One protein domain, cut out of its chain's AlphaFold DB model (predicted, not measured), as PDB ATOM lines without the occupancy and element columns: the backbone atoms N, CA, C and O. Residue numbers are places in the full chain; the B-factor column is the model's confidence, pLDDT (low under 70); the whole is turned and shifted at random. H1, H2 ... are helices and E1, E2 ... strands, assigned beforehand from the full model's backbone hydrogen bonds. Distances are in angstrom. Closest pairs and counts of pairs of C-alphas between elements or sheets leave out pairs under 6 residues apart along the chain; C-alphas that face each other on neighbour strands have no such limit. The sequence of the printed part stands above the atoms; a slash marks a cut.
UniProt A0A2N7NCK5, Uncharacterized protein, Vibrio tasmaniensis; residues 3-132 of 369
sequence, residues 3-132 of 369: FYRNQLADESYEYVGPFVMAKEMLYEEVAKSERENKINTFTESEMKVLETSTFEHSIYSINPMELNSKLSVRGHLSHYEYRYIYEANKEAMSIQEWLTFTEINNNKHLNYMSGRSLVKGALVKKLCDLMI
ATOM      1  N   PHE A   3     139.872 154.158 153.761       94.31
ATOM      2  CA  PHE A   3     139.327 155.472 153.454       94.31
ATOM      3  C   PHE A   3     139.625 156.393 154.631       94.31
ATOM      4  O   PHE A   3     139.298 156.070 155.775       94.31
ATOM      5  N   TYR A   4     140.235 157.537 154.352       93.56
ATOM      6  CA  TYR A   4     140.710 158.460 155.375       93.56
ATOM      7  C   TYR A   4     139.818 159.684 155.457       93.56
ATOM      8  O   TYR A   4     139.484 160.282 154.432       93.56
ATOM      9  N   ARG A   5     139.424 160.041 156.681       90.62
ATOM     10  CA  ARG A   5     138.565 161.196 156.929       90.62
ATOM     11  C   ARG A   5     139.378 162.482 156.856       90.62
ATOM     12  O   ARG A   5     140.335 162.663 157.602       90.62
ATOM     13  N   ASN A   6     138.931 163.406 156.024       89.81
ATOM     14  CA  ASN A   6     139.455 164.756 155.924       89.81
ATOM     15  C   ASN A   6     138.359 165.763 156.291       89.81
ATOM     16  O   ASN A   6     137.225 165.644 155.828       89.81
ATOM     17  N   GLN A   7     138.688 166.750 157.121       86.81
ATOM     18  CA  GLN A   7     137.766 167.834 157.453       86.81
ATOM     19  C   GLN A   7     137.907 168.955 156.419       86.81
ATOM     20  O   GLN A   7     139.010 169.420 156.130       86.81
ATOM     21  N   LEU A   8     136.783 169.366 155.839       82.69
ATOM     22  CA  LEU A   8     136.707 170.466 154.886       82.69
ATOM     23  C   LEU A   8     136.525 171.804 155.615       82.69
ATOM     24  O   LEU A   8     136.165 171.854 156.790       82.69
ATOM     25  N   ALA A   9     136.768 172.904 154.898       82.94
ATOM     26  CA  ALA A   9     136.680 174.259 155.449       82.94
ATOM     27  C   ALA A   9     135.269 174.631 155.947       82.94
ATOM     28  O   ALA A   9     135.138 175.483 156.813       82.94
ATOM     29  N   ASP A  10     134.227 173.986 155.417       79.62
ATOM     30  CA  ASP A  10     132.829 174.168 155.822       79.62
ATOM     31  C   ASP A  10     132.400 173.215 156.954       79.62
ATOM     32  O   ASP A  10     131.214 172.920 157.091       79.62
ATOM     33  N   GLU A  11     133.363 172.669 157.705       76.25
ATOM     34  CA  GLU A  11     133.185 171.668 158.770       76.25
ATOM     35  C   GLU A  11     132.565 170.332 158.317       76.25
ATOM     36  O   GLU A  11     132.338 169.436 159.134       76.25
ATOM     37  N   SER A  12     132.312 170.152 157.018       81.38
ATOM     38  CA  SER A  12     131.884 168.865 156.477       81.38
ATOM     39  C   SER A  12     133.057 167.892 156.363       81.38
ATOM     40  O   SER A  12     134.224 168.288 156.338       81.38
ATOM     41  N   TYR A  13     132.751 166.597 156.303       85.69
ATOM     42  CA  TYR A  13     133.775 165.564 156.179       85.69
ATOM     43  C   TYR A  13     133.825 165.000 154.759       85.69
ATOM     44  O   TYR A  13     132.810 164.787 154.093       85.69
ATOM     45  N   GLU A  14     135.030 164.704 154.297       90.00
ATOM     46  CA  GLU A  14     135.266 163.955 153.074       90.00
ATOM     47  C   GLU A  14     136.108 162.727 153.392       90.00
ATOM     48  O   GLU A  14     137.210 162.835 153.920       90.00
ATOM     49  N   TYR A  15     135.594 161.550 153.055       92.00
ATOM     50  CA  TYR A  15     136.349 160.309 153.112       92.00
ATOM     51  C   TYR A  15     137.043 160.089 151.780       92.00
ATOM     52  O   TYR A  15     136.380 159.915 150.761       92.00
ATOM     53  N   VAL A  16     138.372 160.085 151.778       93.19
ATOM     54  CA  VAL A  16     139.176 159.924 150.563       93.19
ATOM     55  C   VAL A  16     139.762 158.517 150.525       93.19
ATOM     56  O   VAL A  16     140.362 158.057 151.495       93.19
ATOM     57  N   GLY A  17     139.598 157.816 149.407       93.44
ATOM     58  CA  GLY A  17     140.143 156.471 149.213       93.44
ATOM     59  C   GLY A  17     139.710 155.860 147.877       93.44
ATOM     60  O   GLY A  17     139.194 156.576 147.038       93.44
ATOM     61  N   PRO A  18     139.891 154.560 147.636       93.50
ATOM     62  CA  PRO A  18     140.562 153.651 148.538       93.50
ATOM     63  C   PRO A  18     142.076 153.871 148.521       93.50
ATOM     64  O   PRO A  18     142.677 154.131 147.481       93.50
ATOM     65  N   PHE A  19     142.691 153.725 149.683       94.69
ATOM     66  CA  PHE A  19     144.101 153.411 149.839       94.69
ATOM     67  C   PHE A  19     144.231 151.910 150.051       94.69
ATOM     68  O   PHE A  19     143.435 151.308 150.771       94.69
ATOM     69  N   VAL A  20     145.175 151.259 149.386       94.06
ATOM     70  CA  VAL A  20     145.258 149.790 149.457       94.06
ATOM     71  C   VAL A  20     145.913 149.332 150.761       94.06
ATOM     72  O   VAL A  20     145.503 148.316 151.328       94.06
ATOM     73  N   MET A  21     146.846 150.135 151.267       91.62
ATOM     74  CA  MET A  21     147.613 149.926 152.494       91.62
ATOM     75  C   MET A  21     147.152 150.882 153.602       91.62
ATOM     76  O   MET A  21     146.574 151.926 153.298       91.62
ATOM     77  N   ALA A  22     147.417 150.513 154.858       90.06
ATOM     78  CA  ALA A  22     147.138 151.351 156.024       90.06
ATOM     79  C   ALA A  22     148.011 152.618 156.027       90.06
ATOM     80  O   ALA A  22     149.099 152.631 155.434       90.06
ATOM     81  N   LYS A  23     147.550 153.670 156.711       89.56
ATOM     82  CA  LYS A  23     148.165 155.005 156.677       89.56
ATOM     83  C   LYS A  23     149.604 154.937 157.163       89.56
ATOM     84  O   LYS A  23     150.483 155.483 156.509       89.56
ATOM     85  N   GLU A  24     149.841 154.247 158.271       87.88
ATOM     86  CA  GLU A  24     151.150 154.128 158.910       87.88
ATOM     87  C   GLU A  24     152.166 153.486 157.958       87.88
ATOM     88  O   GLU A  24     153.260 154.011 157.772       87.88
ATOM     89  N   MET A  25     151.769 152.417 157.261       90.69
ATOM     90  CA  MET A  25     152.635 151.753 156.283       90.69
ATOM     91  C   MET A  25     152.941 152.648 155.078       90.69
ATOM     92  O   MET A  25     154.070 152.671 154.592       90.69
ATOM     93  N   LEU A  26     151.944 153.387 154.580       91.19
ATOM     94  CA  LEU A  26     152.159 154.340 153.488       91.19
ATOM     95  C   LEU A  26     153.096 155.472 153.914       91.19
ATOM     96  O   LEU A  26     153.968 155.861 153.141       91.19
ATOM     97  N   TYR A  27     152.957 155.951 155.148       87.38
ATOM     98  CA  TYR A  27     153.842 156.953 155.730       87.38
ATOM     99  C   TYR A  27     155.289 156.507 155.793       87.38
ATOM    100  O   TYR A  27     156.183 157.250 155.396       87.38
ATOM    101  N   GLU A  28     155.522 155.296 156.293       90.25
ATOM    102  CA  GLU A  28     156.865 154.740 156.405       90.25
ATOM    103  C   GLU A  28     157.537 154.611 155.035       90.25
ATOM    104  O   GLU A  28     158.718 154.936 154.890       90.25
ATOM    105  N   GLU A  29     156.785 154.190 154.018       90.06
ATOM    106  CA  GLU A  29     157.266 154.090 152.640       90.06
ATOM    107  C   GLU A  29     157.603 155.459 152.037       90.06
ATOM    108  O   GLU A  29     158.659 155.613 151.415       90.06
ATOM    109  N   VAL A  30     156.765 156.474 152.275       89.00
ATOM    110  CA  VAL A  30     157.040 157.852 151.838       89.00
ATOM    111  C   VAL A  30     158.278 158.406 152.545       89.00
ATOM    112  O   VAL A  30     159.219 158.832 151.877       89.00
ATOM    113  N   ALA A  31     158.352 158.306 153.873       87.56
ATOM    114  CA  ALA A  31     159.494 158.785 154.654       87.56
ATOM    115  C   ALA A  31     160.800 158.056 154.291       87.56
ATOM    116  O   ALA A  31     161.893 158.627 154.306       87.56
ATOM    117  N   LYS A  32     160.726 156.763 153.956       89.12
ATOM    118  CA  LYS A  32     161.869 156.011 153.422       89.12
ATOM    119  C   LYS A  32     162.300 156.552 152.059       89.12
ATOM    120  O   LYS A  32     163.491 156.746 151.839       89.12
ATOM    121  N   SER A  33     161.352 156.813 151.166       87.62
ATOM    122  CA  SER A  33     161.629 157.355 149.836       87.62
ATOM    123  C   SER A  33     162.273 158.733 149.887       87.62
ATOM    124  O   SER A  33     163.235 158.971 149.165       87.62
ATOM    125  N   GLU A  34     161.802 159.609 150.773       87.94
ATOM    126  CA  GLU A  34     162.389 160.933 150.992       87.94
ATOM    127  C   GLU A  34     163.838 160.832 151.480       87.94
ATOM    128  O   GLU A  34     164.724 161.467 150.911       87.94
ATOM    129  N   ARG A  35     164.118 159.954 152.456       90.44
ATOM    130  CA  ARG A  35     165.495 159.684 152.920       90.44
ATOM    131  C   ARG A  35     166.405 159.151 151.814       90.44
ATOM    132  O   ARG A  35     167.605 159.408 151.829       90.44
ATOM    133  N   GLU A  36     165.847 158.395 150.873       89.75
ATOM    134  CA  GLU A  36     166.569 157.793 149.751       89.75
ATOM    135  C   GLU A  36     166.567 158.670 148.477       89.75
ATOM    136  O   GLU A  36     167.077 158.226 147.448       89.75
ATOM    137  N   ASN A  37     166.012 159.893 148.517       83.75
ATOM    138  CA  ASN A  37     165.808 160.769 147.348       83.75
ATOM    139  C   ASN A  37     165.094 160.073 146.170       83.75
ATOM    140  O   ASN A  37     165.417 160.280 144.997       83.75
ATOM    141  N   LYS A  38     164.122 159.212 146.478       84.56
ATOM    142  CA  LYS A  38     163.303 158.491 145.500       84.56
ATOM    143  C   LYS A  38     161.980 159.208 145.240       84.56
ATOM    144  O   LYS A  38     161.440 159.897 146.102       84.56
ATOM    145  N   ILE A  39     161.449 159.011 144.032       78.19
ATOM    146  CA  ILE A  39     160.206 159.637 143.563       78.19
ATOM    147  C   ILE A  39     159.013 159.127 144.380       78.19
ATOM    148  O   ILE A  39     158.767 157.923 144.433       78.19
ATOM    149  N   ASN A  40     158.230 160.054 144.934       82.25
ATOM    150  CA  ASN A  40     156.901 159.776 145.469       82.25
ATOM    151  C   ASN A  40     155.836 160.029 144.384       82.25
ATOM    152  O   ASN A  40     155.922 160.983 143.615       82.25
ATOM    153  N   THR A  41     154.834 159.156 144.314       85.69
ATOM    154  CA  THR A  41     153.735 159.226 143.336       85.69
ATOM    155  C   THR A  41     152.414 159.726 143.929       85.69
ATOM    156  O   THR A  41     151.435 159.816 143.190       85.69
ATOM    157  N   PHE A  42     152.355 159.990 145.238       88.62
ATOM    158  CA  PHE A  42     151.193 160.625 145.863       88.62
ATOM    159  C   PHE A  42     151.063 162.082 145.416       88.62
ATOM    160  O   PHE A  42     152.061 162.784 145.256       88.62
ATOM    161  N   THR A  43     149.831 162.542 145.214       87.44
ATOM    162  CA  THR A  43     149.568 163.966 144.976       87.44
ATOM    163  C   THR A  43     149.652 164.753 146.284       87.44
ATOM    164  O   THR A  43     149.474 164.195 147.366       87.44
ATOM    165  N   GLU A  44     149.842 166.072 146.207       86.12
ATOM    166  CA  GLU A  44     149.845 166.947 147.394       86.12
ATOM    167  C   GLU A  44     148.563 166.808 148.225       86.12
ATOM    168  O   GLU A  44     148.605 166.745 149.451       86.12
ATOM    169  N   SER A  45     147.409 166.686 147.560       86.31
ATOM    170  CA  SER A  45     146.129 166.467 148.237       86.31
ATOM    171  C   SER A  45     146.085 165.140 148.995       86.31
ATOM    172  O   SER A  45     145.494 165.068 150.066       86.31
ATOM    173  N   GLU A  46     146.687 164.084 148.445       89.62
ATOM    174  CA  GLU A  46     146.742 162.768 149.088       89.62
ATOM    175  C   GLU A  46     147.716 162.761 150.255       89.62
ATOM    176  O   GLU A  46     147.380 162.224 151.306       89.62
ATOM    177  N   MET A  47     148.873 163.407 150.095       89.94
ATOM    178  CA  MET A  47     149.817 163.615 151.188       89.94
ATOM    179  C   MET A  47     149.146 164.357 152.337       89.94
ATOM    180  O   MET A  47     149.140 163.848 153.451       89.94
ATOM    181  N   LYS A  48     148.440 165.460 152.059       88.88
ATOM    182  CA  LYS A  48     147.683 166.190 153.081       88.88
ATOM    183  C   LYS A  48     146.659 165.304 153.792       88.88
ATOM    184  O   LYS A  48     146.597 165.321 155.013       88.88
ATOM    185  N   VAL A  49     145.877 164.505 153.058       89.69
ATOM    186  CA  VAL A  49     144.918 163.558 153.660       89.69
ATOM    187  C   VAL A  49     145.628 162.572 154.579       89.69
ATOM    188  O   VAL A  49     145.169 162.325 155.694       89.69
ATOM    189  N   LEU A  50     146.744 162.006 154.120       88.81
ATOM    190  CA  LEU A  50     147.549 161.109 154.927       88.81
ATOM    191  C   LEU A  50     148.056 161.860 156.173       88.81
ATOM    192  O   LEU A  50     147.941 161.322 157.263       88.81
ATOM    193  N   GLU A  51     148.544 163.098 156.075       88.62
ATOM    194  CA  GLU A  51     149.072 163.895 157.207       88.62
ATOM    195  C   GLU A  51     148.000 164.186 158.250       88.62
ATOM    196  O   GLU A  51     148.171 163.889 159.433       88.62
ATOM    197  N   THR A  52     146.862 164.709 157.804       85.75
ATOM    198  CA  THR A  52     145.866 165.313 158.690       85.75
ATOM    199  C   THR A  52     144.778 164.351 159.143       85.75
ATOM    200  O   THR A  52     144.082 164.641 160.115       85.75
ATOM    201  N   SER A  53     144.591 163.215 158.464       86.25
ATOM    202  CA  SER A  53     143.531 162.276 158.832       86.25
ATOM    203  C   SER A  53     143.791 161.643 160.196       86.25
ATOM    204  O   SER A  53     144.818 161.000 160.420       86.25
ATOM    205  N   THR A  54     142.817 161.766 161.092       78.69
ATOM    206  CA  THR A  54     142.820 161.121 162.413       78.69
ATOM    207  C   THR A  54     141.946 159.870 162.457       78.69
ATOM    208  O   THR A  54     141.824 159.255 163.511       78.69
ATOM    209  N   PHE A  55     141.266 159.534 161.356       85.44
ATOM    210  CA  PHE A  55     140.282 158.458 161.337       85.44
ATOM    211  C   PHE A  55     140.406 157.614 160.070       85.44
ATOM    212  O   PHE A  55     140.399 158.130 158.948       85.44
ATOM    213  N   GLU A  56     140.476 156.300 160.264       87.44
ATOM    214  CA  GLU A  56     140.558 155.296 159.208       87.44
ATOM    215  C   GLU A  56     139.261 154.476 159.158       87.44
ATOM    216  O   GLU A  56     138.819 153.919 160.161       87.44
ATOM    217  N   HIS A  57     138.658 154.369 157.973       87.75
ATOM    218  CA  HIS A  57     137.655 153.347 157.672       87.75
ATOM    219  C   HIS A  57     138.256 152.305 156.742       87.75
ATOM    220  O   HIS A  57     138.642 152.613 155.621       87.75
ATOM    221  N   SER A  58     138.248 151.047 157.153       89.19
ATOM    222  CA  SER A  58     138.469 149.928 156.243       89.19
ATOM    223  C   SER A  58     137.252 149.730 155.333       89.19
ATOM    224  O   SER A  58     136.118 150.057 155.689       89.19
ATOM    225  N   ILE A  59     137.463 149.118 154.167       88.44
ATOM    226  CA  ILE A  59     136.376 148.646 153.295       88.44
ATOM    227  C   ILE A  59     135.421 147.673 154.014       88.44
ATOM    228  O   ILE A  59     134.259 147.561 153.635       88.44
ATOM    229  N   TYR A  60     135.889 147.010 155.074       86.50
ATOM    230  CA  TYR A  60     135.089 146.102 155.903       86.50
ATOM    231  C   TYR A  60     134.622 146.736 157.220       86.50
ATOM    232  O   TYR A  60     134.075 146.047 158.078       86.50
ATOM    233  N   SER A  61     134.843 148.039 157.423       81.69
ATOM    234  CA  SER A  61     134.390 148.714 158.637       81.69
ATOM    235  C   SER A  61     132.866 148.685 158.735       81.69
ATOM    236  O   SER A  61     132.154 149.050 157.799       81.69
ATOM    237  N   ILE A  62     132.373 148.296 159.911       69.38
ATOM    238  CA  ILE A  62     130.942 148.298 160.240       69.38
ATOM    239  C   ILE A  62     130.411 149.710 160.503       69.38
ATOM    240  O   ILE A  62     129.249 149.993 160.214       69.38
ATOM    241  N   ASN A  63     131.273 150.606 160.991       71.50
ATOM    242  CA  ASN A  63     130.883 151.946 161.407       71.50
ATOM    243  C   ASN A  63     130.420 152.789 160.209       71.50
ATOM    244  O   ASN A  63     131.123 152.833 159.188       71.50
ATOM    245  N   PRO A  64     129.268 153.472 160.314       78.06
ATOM    246  CA  PRO A  64     128.841 154.416 159.299       78.06
ATOM    247  C   PRO A  64     129.707 155.685 159.330       78.06
ATOM    248  O   PRO A  64     130.189 156.101 160.379       78.06
ATOM    249  N   MET A  65     129.877 156.301 158.165       80.31
ATOM    250  CA  MET A  65     130.402 157.651 157.993       80.31
ATOM    251  C   MET A  65     129.430 158.674 158.595       80.31
ATOM    252  O   MET A  65     128.216 158.437 158.630       80.31
ATOM    253  N   GLU A  66     129.926 159.847 158.991       75.69
ATOM    254  CA  GLU A  66     129.085 160.887 159.587       75.69
ATOM    255  C   GLU A  66     127.997 161.394 158.618       75.69
ATOM    256  O   GLU A  66     128.066 161.260 157.389       75.69
ATOM    257  N   LEU A  67     126.944 162.006 159.161       67.81
ATOM    258  CA  LEU A  67     125.804 162.458 158.358       67.81
ATOM    259  C   LEU A  67     126.202 163.518 157.322       67.81
ATOM    260  O   LEU A  67     125.822 163.395 156.157       67.81
ATOM    261  N   ASN A  68     127.037 164.481 157.704       69.31
ATOM    262  CA  ASN A  68     127.567 165.546 156.845       69.31
ATOM    263  C   ASN A  68     128.768 165.109 155.980       69.31
ATOM    264  O   ASN A  68     129.472 165.966 155.449       69.31
ATOM    265  N   SER A  69     129.017 163.803 155.836       80.19
ATOM    266  CA  SER A  69     130.149 163.285 155.065       80.19
ATOM    267  C   SER A  69     129.807 162.901 153.617       80.19
ATOM    268  O   SER A  69     128.665 162.531 153.303       80.19
ATOM    269  N   LYS A  70     130.828 162.936 152.749       85.19
ATOM    270  CA  LYS A  70     130.821 162.394 151.376       85.19
ATOM    271  C   LYS A  70     132.028 161.484 151.122       85.19
ATOM    272  O   LYS A  70     133.070 161.658 151.750       85.19
ATOM    273  N   LEU A  71     131.904 160.572 150.160       88.75
ATOM    274  CA  LEU A  71     133.006 159.739 149.680       88.75
ATOM    275  C   LEU A  71     133.653 160.348 148.424       88.75
ATOM    276  O   LEU A  71     132.970 160.661 147.448       88.75
ATOM    277  N   SER A  72     134.978 160.458 148.430       91.06
ATOM    278  CA  SER A  72     135.808 160.835 147.287       91.06
ATOM    279  C   SER A  72     136.668 159.648 146.865       91.06
ATOM    280  O   SER A  72     137.493 159.151 147.635       91.06
ATOM    281  N   VAL A  73     136.440 159.169 145.638       90.69
ATOM    282  CA  VAL A  73     137.121 157.985 145.103       90.69
ATOM    283  C   VAL A  73     138.347 158.392 144.285       90.69
ATOM    284  O   VAL A  73     138.228 159.111 143.293       90.69
ATOM    285  N   ARG A  74     139.520 157.892 144.674       91.56
ATOM    286  CA  ARG A  74     140.800 158.073 143.991       91.56
ATOM    287  C   ARG A  74     140.775 157.387 142.628       91.56
ATOM    288  O   ARG A  74     140.348 156.242 142.491       91.56
ATOM    289  N   GLY A  75     141.259 158.101 141.615       90.38
ATOM    290  CA  GLY A  75     141.362 157.609 140.236       90.38
ATOM    291  C   GLY A  75     142.701 156.947 139.903       90.38
ATOM    292  O   GLY A  75     142.945 156.632 138.733       90.38
ATOM    293  N   HIS A  76     143.580 156.779 140.895       94.00
ATOM    294  CA  HIS A  76     144.933 156.259 140.730       94.00
ATOM    295  C   HIS A  76     145.453 155.520 141.964       94.00
ATOM    296  O   HIS A  76     144.926 155.679 143.061       94.00
ATOM    297  N   LEU A  77     146.506 154.724 141.759       94.75
ATOM    298  CA  LEU A  77     147.295 154.095 142.820       94.75
ATOM    299  C   LEU A  77     148.727 154.618 142.775       94.75
ATOM    300  O   LEU A  77     149.298 154.818 141.694       94.75
ATOM    301  N   SER A  78     149.312 154.786 143.956       94.00
ATOM    302  CA  SER A  78     150.749 154.990 144.086       94.00
ATOM    303  C   SER A  78     151.518 153.727 143.691       94.00
ATOM    304  O   SER A  78     150.978 152.618 143.626       94.00
ATOM    305  N   HIS A  79     152.815 153.886 143.453       93.25
ATOM    306  CA  HIS A  79     153.682 152.745 143.192       93.25
ATOM    307  C   HIS A  79     153.833 151.810 144.398       93.25
ATOM    308  O   HIS A  79     153.957 150.602 144.202       93.25
ATOM    309  N   TYR A  80     153.773 152.330 145.630       93.88
ATOM    310  CA  TYR A  80     153.778 151.503 146.842       93.88
ATOM    311  C   TYR A  80     152.562 150.586 146.881       93.88
ATOM    312  O   TYR A  80     152.698 149.388 147.110       93.88
ATOM    313  N   GLU A  81     151.385 151.133 146.572       95.56
ATOM    314  CA  GLU A  81     150.144 150.366 146.506       95.56
ATOM    315  C   GLU A  81     150.193 149.330 145.382       95.56
ATOM    316  O   GLU A  81     149.853 148.174 145.607       95.56
ATOM    317  N   TYR A  82     150.672 149.698 144.188       95.81
ATOM    318  CA  TYR A  82     150.850 148.736 143.098       95.81
ATOM    319  C   TYR A  82     151.794 147.591 143.489       95.81
ATOM    320  O   TYR A  82     151.458 146.423 143.290       95.81
ATOM    321  N   ARG A  83     152.950 147.924 144.076       94.50
ATOM    322  CA  ARG A  83     153.925 146.945 144.563       94.50
ATOM    323  C   ARG A  83     153.291 146.033 145.602       94.50
ATOM    324  O   ARG A  83     153.426 144.827 145.492       94.50
ATOM    325  N   TYR A  84     152.563 146.587 146.564       95.44
ATOM    326  CA  TYR A  84     151.883 145.808 147.593       95.44
ATOM    327  C   TYR A  84     150.896 144.794 147.003       95.44
ATOM    328  O   TYR A  84     150.929 143.626 147.380       95.44
ATOM    329  N   ILE A  85     150.066 145.202 146.034       96.44
ATOM    330  CA  ILE A  85     149.125 144.284 145.369       96.44
ATOM    331  C   ILE A  85     149.887 143.195 144.612       96.44
ATOM    332  O   ILE A  85     149.540 142.021 144.723       96.44
ATOM    333  N   TYR A  86     150.920 143.563 143.851       96.38
ATOM    334  CA  TYR A  86     151.727 142.591 143.116       96.38
ATOM    335  C   TYR A  86     152.383 141.580 144.063       96.38
ATOM    336  O   TYR A  86     152.232 140.377 143.875       96.38
ATOM    337  N   GLU A  87     153.048 142.052 145.118       94.75
ATOM    338  CA  GLU A  87     153.720 141.201 146.102       94.75
ATOM    339  C   GLU A  87     152.744 140.273 146.837       94.75
ATOM    340  O   GLU A  87     153.090 139.126 147.100       94.75
ATOM    341  N   ALA A  88     151.512 140.721 147.100       93.75
ATOM    342  CA  ALA A  88     150.468 139.888 147.698       93.75
ATOM    343  C   ALA A  88     149.947 138.780 146.761       93.75
ATOM    344  O   ALA A  88     149.348 137.818 147.231       93.75
ATOM    345  N   ASN A  89     150.155 138.904 145.445       93.94
ATOM    346  CA  ASN A  89     149.611 137.988 144.435       93.94
ATOM    347  C   ASN A  89     150.686 137.222 143.642       93.94
ATOM    348  O   ASN A  89     150.348 136.296 142.903       93.94
ATOM    349  N   LYS A  90     151.973 137.566 143.783       94.19
ATOM    350  CA  LYS A  90     153.081 136.989 142.992       94.19
ATOM    351  C   LYS A  90     153.275 135.484 143.184       94.19
ATOM    352  O   LYS A  90     153.873 134.833 142.338       94.19
ATOM    353  N   GLU A  91     152.825 134.936 144.312       94.00
ATOM    354  CA  GLU A  91     152.916 133.497 144.585       94.00
ATOM    355  C   GLU A  91     151.825 132.712 143.847       94.00
ATOM    356  O   GLU A  91     152.028 131.551 143.504       94.00
ATOM    357  N   ALA A  92     150.688 133.354 143.567       92.56
ATOM    358  CA  ALA A  92     149.555 132.752 142.873       92.56
ATOM    359  C   ALA A  92     149.608 132.939 141.347       92.56
ATOM    360  O   ALA A  92     148.924 132.217 140.625       92.56
ATOM    361  N   MET A  93     150.384 133.909 140.851       94.31
ATOM    362  CA  MET A  93     150.504 134.220 139.425       94.31
ATOM    363  C   MET A  93     151.955 134.511 139.046       94.31
ATOM    364  O   MET A  93     152.605 135.375 139.636       94.31
ATOM    365  N   SER A  94     152.439 133.861 137.989       96.00
ATOM    366  CA  SER A  94     153.708 134.215 137.357       96.00
ATOM    367  C   SER A  94     153.680 135.645 136.809       96.00
ATOM    368  O   SER A  94     152.622 136.213 136.527       96.00
ATOM    369  N   ILE A  95     154.857 136.231 136.566       96.19
ATOM    370  CA  ILE A  95     154.938 137.575 135.973       96.19
ATOM    371  C   ILE A  95     154.216 137.653 134.618       96.19
ATOM    372  O   ILE A  95     153.562 138.648 134.329       96.19
ATOM    373  N   GLN A  96     154.271 136.602 133.796       97.12
ATOM    374  CA  GLN A  96     153.609 136.595 132.492       97.12
ATOM    375  C   GLN A  96     152.080 136.582 132.628       97.12
ATOM    376  O   GLN A  96     151.385 137.295 131.898       97.12
ATOM    377  N   GLU A  97     151.554 135.815 133.585       97.06
ATOM    378  CA  GLU A  97     150.127 135.812 133.922       97.06
ATOM    379  C   GLU A  97     149.704 137.159 134.503       97.06
ATOM    380  O   GLU A  97     148.682 137.696 134.089       97.06
ATOM    381  N   TRP A  98     150.527 137.765 135.364       96.50
ATOM    382  CA  TRP A  98     150.286 139.104 135.895       96.50
ATOM    383  C   TRP A  98     150.187 140.158 134.789       96.50
ATOM    384  O   TRP A  98     149.245 140.948 134.769       96.50
ATOM    385  N   LEU A  99     151.134 140.174 133.845       96.88
ATOM    386  CA  LEU A  99     151.132 141.102 132.708       96.88
ATOM    387  C   LEU A  99     149.903 140.902 131.813       96.88
ATOM    388  O   LEU A  99     149.302 141.875 131.360       96.88
ATOM    389  N   THR A 100     149.496 139.648 131.612       96.38
ATOM    390  CA  THR A 100     148.294 139.297 130.844       96.38
ATOM    391  C   THR A 100     147.027 139.745 131.572       96.38
ATOM    392  O   THR A 100     146.181 140.414 130.985       96.38
ATOM    393  N   PHE A 101     146.918 139.450 132.869       94.81
ATOM    394  CA  PHE A 101     145.801 139.860 133.713       94.81
ATOM    395  C   PHE A 101     145.683 141.383 133.791       94.81
ATOM    396  O   PHE A 101     144.592 141.925 133.669       94.81
ATOM    397  N   THR A 102     146.790 142.094 133.983       95.12
ATOM    398  CA  THR A 102     146.792 143.562 134.086       95.12
ATOM    399  C   THR A 102     146.741 144.267 132.732       95.12
ATOM    400  O   THR A 102     146.537 145.478 132.702       95.12
ATOM    401  N   GLU A 103     146.889 143.533 131.626       95.88
ATOM    402  CA  GLU A 103     146.930 144.064 130.258       95.88
ATOM    403  C   GLU A 103     148.027 145.134 130.078       95.88
ATOM    404  O   GLU A 103     147.858 146.149 129.394       95.88
ATOM    405  N   ILE A 104     149.183 144.922 130.713       96.12
ATOM    406  CA  ILE A 104     150.353 145.798 130.593       96.12
ATOM    407  C   ILE A 104     151.553 145.029 130.050       96.12
ATOM    408  O   ILE A 104     151.673 143.819 130.202       96.12
ATOM    409  N   ASN A 105     152.485 145.751 129.435       96.62
ATOM    410  CA  ASN A 105     153.773 145.180 129.056       96.62
ATOM    411  C   ASN A 105     154.782 145.271 130.212       96.62
ATOM    412  O   ASN A 105     154.595 146.021 131.174       96.62
ATOM    413  N   ASN A 106     155.892 144.543 130.078       97.25
ATOM    414  CA  ASN A 106     156.941 144.510 131.096       97.25
ATOM    415  C   ASN A 106     157.506 145.909 131.416       97.25
ATOM    416  O   ASN A 106     157.756 146.231 132.572       97.25
ATOM    417  N   ASN A 107     157.626 146.791 130.417       97.50
ATOM    418  CA  ASN A 107     158.115 148.160 130.626       97.50
ATOM    419  C   ASN A 107     157.190 148.973 131.545       97.50
ATOM    420  O   ASN A 107     157.665 149.655 132.449       97.50
ATOM    421  N   LYS A 108     155.867 148.884 131.349       96.50
ATOM    422  CA  LYS A 108     154.882 149.529 132.231       96.50
ATOM    423  C   LYS A 108     154.933 148.949 133.641       96.50
ATOM    424  O   LYS A 108     154.927 149.722 134.591       96.50
ATOM    425  N   HIS A 109     155.038 147.625 133.772       96.88
ATOM    426  CA  HIS A 109     155.208 146.976 135.073       96.88
ATOM    427  C   HIS A 109     156.440 147.522 135.812       96.88
ATOM    428  O   HIS A 109     156.313 147.976 136.945       96.88
ATOM    429  N   LEU A 110     157.605 147.569 135.158       96.12
ATOM    430  CA  LEU A 110     158.835 148.108 135.749       96.12
ATOM    431  C   LEU A 110     158.709 149.594 136.115       96.12
ATOM    432  O   LEU A 110     159.192 150.012 137.168       96.12
ATOM    433  N   ASN A 111     158.035 150.397 135.289       95.12
ATOM    434  CA  ASN A 111     157.779 151.807 135.593       95.12
ATOM    435  C   ASN A 111     156.878 151.979 136.821       95.12
ATOM    436  O   ASN A 111     157.148 152.856 137.642       95.12
ATOM    437  N   TYR A 112     155.847 151.142 136.971       95.25
ATOM    438  CA  TYR A 112     155.001 151.144 138.161       95.25
ATOM    439  C   TYR A 112     155.765 150.657 139.391       95.25
ATOM    440  O   TYR A 112     155.704 151.322 140.410       95.25
ATOM    441  N   MET A 113     156.554 149.582 139.308       93.12
ATOM    442  CA  MET A 113     157.353 149.089 140.444       93.12
ATOM    443  C   MET A 113     158.410 150.096 140.924       93.12
ATOM    444  O   MET A 113     158.760 150.113 142.101       93.12
ATOM    445  N   SER A 114     158.926 150.929 140.016       90.00
ATOM    446  CA  SER A 114     159.989 151.906 140.296       90.00
ATOM    447  C   SER A 114     159.495 153.324 140.593       90.00
ATOM    448  O   SER A 114     160.320 154.217 140.775       90.00
ATOM    449  N   GLY A 115     158.180 153.566 140.605       90.19
ATOM    450  CA  GLY A 115     157.626 154.903 140.858       90.19
ATOM    451  C   GLY A 115     157.786 155.903 139.710       90.19
ATOM    452  O   GLY A 115     157.419 157.064 139.856       90.19
ATOM    453  N   ARG A 116     158.272 155.475 138.534       91.00
ATOM    454  CA  ARG A 116     158.386 156.332 137.336       91.00
ATOM    455  C   ARG A 116     157.035 156.691 136.724       91.00
ATOM    456  O   ARG A 116     156.939 157.579 135.880       91.00
ATOM    457  N   SER A 117     155.991 155.947 137.061       89.88
ATOM    458  CA  SER A 117     154.631 156.197 136.597       89.88
ATOM    459  C   SER A 117     153.646 155.792 137.680       89.88
ATOM    460  O   SER A 117     153.872 154.814 138.388       89.88
ATOM    461  N   LEU A 118     152.536 156.519 137.775       90.50
ATOM    462  CA  LEU A 118     151.416 156.124 138.620       90.50
ATOM    463  C   LEU A 118     150.389 155.305 137.834       90.50
ATOM    464  O   LEU A 118     150.230 155.481 136.622       90.50
ATOM    465  N   VAL A 119     149.677 154.419 138.527       93.38
ATOM    466  CA  VAL A 119     148.656 153.568 137.910       93.38
ATOM    467  C   VAL A 119     147.363 154.363 137.788       93.38
ATOM    468  O   VAL A 119     146.880 154.882 138.787       93.38
ATOM    469  N   LYS A 120     146.784 154.455 136.588       92.75
ATOM    470  CA  LYS A 120     145.566 155.240 136.311       92.75
ATOM    471  C   LYS A 120     144.517 154.429 135.549       92.75
ATOM    472  O   LYS A 120     144.824 153.415 134.922       92.75
ATOM    473  N   GLY A 121     143.288 154.943 135.534       89.19
ATOM    474  CA  GLY A 121     142.220 154.476 134.647       89.19
ATOM    475  C   GLY A 121     141.642 153.119 135.052       89.19
ATOM    476  O   GLY A 121     141.581 152.788 136.233       89.19
ATOM    477  N   ALA A 122     141.206 152.325 134.071       88.69
ATOM    478  CA  ALA A 122     140.515 151.054 134.314       88.69
ATOM    479  C   ALA A 122     141.351 150.033 135.113       88.69
ATOM    480  O   ALA A 122     140.793 149.235 135.867       88.69
ATOM    481  N   LEU A 123     142.684 150.100 135.005       93.94
ATOM    482  CA  LEU A 123     143.595 149.216 135.733       93.94
ATOM    483  C   LEU A 123     143.495 149.398 137.256       93.94
ATOM    484  O   LEU A 123     143.603 148.423 137.992       93.94
ATOM    485  N   VAL A 124     143.222 150.616 137.733       93.94
ATOM    486  CA  VAL A 124     143.052 150.905 139.169       93.94
ATOM    487  C   VAL A 124     141.912 150.081 139.745       93.94
ATOM    488  O   VAL A 124     142.092 149.410 140.757       93.94
ATOM    489  N   LYS A 125     140.759 150.074 139.063       90.38
ATOM    490  CA  LYS A 125     139.599 149.277 139.470       90.38
ATOM    491  C   LYS A 125     139.947 147.789 139.498       90.38
ATOM    492  O   LYS A 125     139.648 147.132 140.486       90.38
ATOM    493  N   LYS A 126     140.597 147.278 138.444       92.56
ATOM    494  CA  LYS A 126     140.968 145.857 138.320       92.56
ATOM    495  C   LYS A 126     141.875 145.402 139.469       92.56
ATOM    496  O   LYS A 126     141.643 144.356 140.058       92.56
ATOM    497  N   LEU A 127     142.869 146.219 139.812       95.38
ATOM    498  CA  LEU A 127     143.794 145.947 140.911       95.38
ATOM    499  C   LEU A 127     143.138 146.104 142.287       95.38
ATOM    500  O   LEU A 127     143.387 145.293 143.169       95.38
ATOM    501  N   CYS A 128     142.278 147.108 142.475       93.38
ATOM    502  CA  CYS A 128     141.529 147.244 143.722       93.38
ATOM    503  C   CYS A 128     140.565 146.072 143.927       93.38
ATOM    504  O   CYS A 128     140.462 145.590 145.044       93.38
ATOM    505  N   ASP A 129     139.895 145.590 142.874       91.12
ATOM    506  CA  ASP A 129     138.977 144.447 142.957       91.12
ATOM    507  C   ASP A 129     139.697 143.161 143.431       91.12
ATOM    508  O   ASP A 129     139.110 142.399 144.193       91.12
ATOM    509  N   LEU A 130     140.988 142.962 143.110       91.62
ATOM    510  CA  LEU A 130     141.788 141.849 143.664       91.62
ATOM    511  C   LEU A 130     141.953 141.911 145.188       91.62
ATOM    512  O   LEU A 130     142.155 140.887 145.834       91.62
ATOM    513  N   MET A 131     141.880 143.107 145.769       91.44
ATOM    514  CA  MET A 131     142.078 143.324 147.203       91.44
ATOM    515  C   MET A 131     140.772 143.223 148.001       91.44
ATOM    516  O   MET A 131     140.749 143.517 149.201       91.44
ATOM    517  N   ILE A 132     139.678 142.833 147.343       91.81
ATOM    518  CA  ILE A 132     138.336 142.793 147.909       91.81
ATOM    519  C   ILE A 132     137.861 141.348 148.048       91.81
ATOM    520  O   ILE A 132     137.816 140.584 147.089       91.81
TER     521      ILE A 132
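This is residues 3 to 132 of the 369 residues of an uncharacterized protein of Vibrio tasmaniensis (UniProt A0A2N7NCK5). The model has two lobes: a small, strongly twisted sheet of four strands with H2 over one face, and a cluster of four crossed helices, H3, H4, H5 and H6. H1 runs outward at the side, and residues 32 to 37, of which 32 to 35 belong to H1, stick out. The printed part has 130 residues with six named helices and four named strands, in the order E1, E2, H1, H2, E3, E4, H3, H4, H5, H6. The sheet is mixed, in the order E3, E1, E2, E4, and the class is mixed, helices and strands. The whole is compact, with a radius of gyration of the C-alphas of 15.6 A and spans of 47, 33 and 22 A.

Find C-alpha 3 at (139.327, 155.472, 153.454); there E1, residues 3 to 7, begins. E2, residues 13 to 19, covers 17.2 A. H1, residues 23 to 35, runs 18.3 A to C-alpha 35 at (165.495, 159.684, 152.920). Next come H2, residues 44 to 52, E3, residues 56 to 58, and E4, residues 69 to 73. H3, residues 79 to 89, is 15.4 A long. H4, residues 95 to 102, H5, residues 106 to 113, and H6, residues 122 to 130, follow; H6 ends at C-alpha 130, (141.788, 141.849, 143.664).

Begin at the hairpin E1 and E2, antiparallel, with N 4 and O 16 2.9 A apart. E3 is antiparallel to E1, with N 3 and O 57 at 2.7 A, and E4 is parallel to E2, with N 15 and O 70 at 2.8 A. E2, H1 H2 and E3 form a split strand-helix-strand unit, two strands running the same way with E1 between them; its crossover is right-handed. H2 is on the sheet over E1, at a height of 8.7 A; the closest C-alphas of H2 and E1 are those of Val 49 and Asn 6, 6.0 A apart. H1 is close to H3 but not clearly touching, the closest C-alphas being those of Glu 29 and Tyr 80, 7.2 A. H3 and H5 touch, closest at the C-alphas of His 79 and Tyr 112, 5.4 A. H6 only just touches H3, with 3 pairs of C-alphas within 8 A, closest at Leu 127 and Ile 85, 7.1 A. H4 only just touches H6, also with 3 pairs, closest at the C-alphas of Thr 102 and Leu 123, 6.7 A. In H1 to H6 every O i to N i+4 pair is within hydrogen-bond range.

The C-alphas farthest apart, of Asp 10 and Gln 96, are 48.9 A apart. The printed part has no cut and no long link. The pLDDT is under 70 at residues 62, 67 and 68.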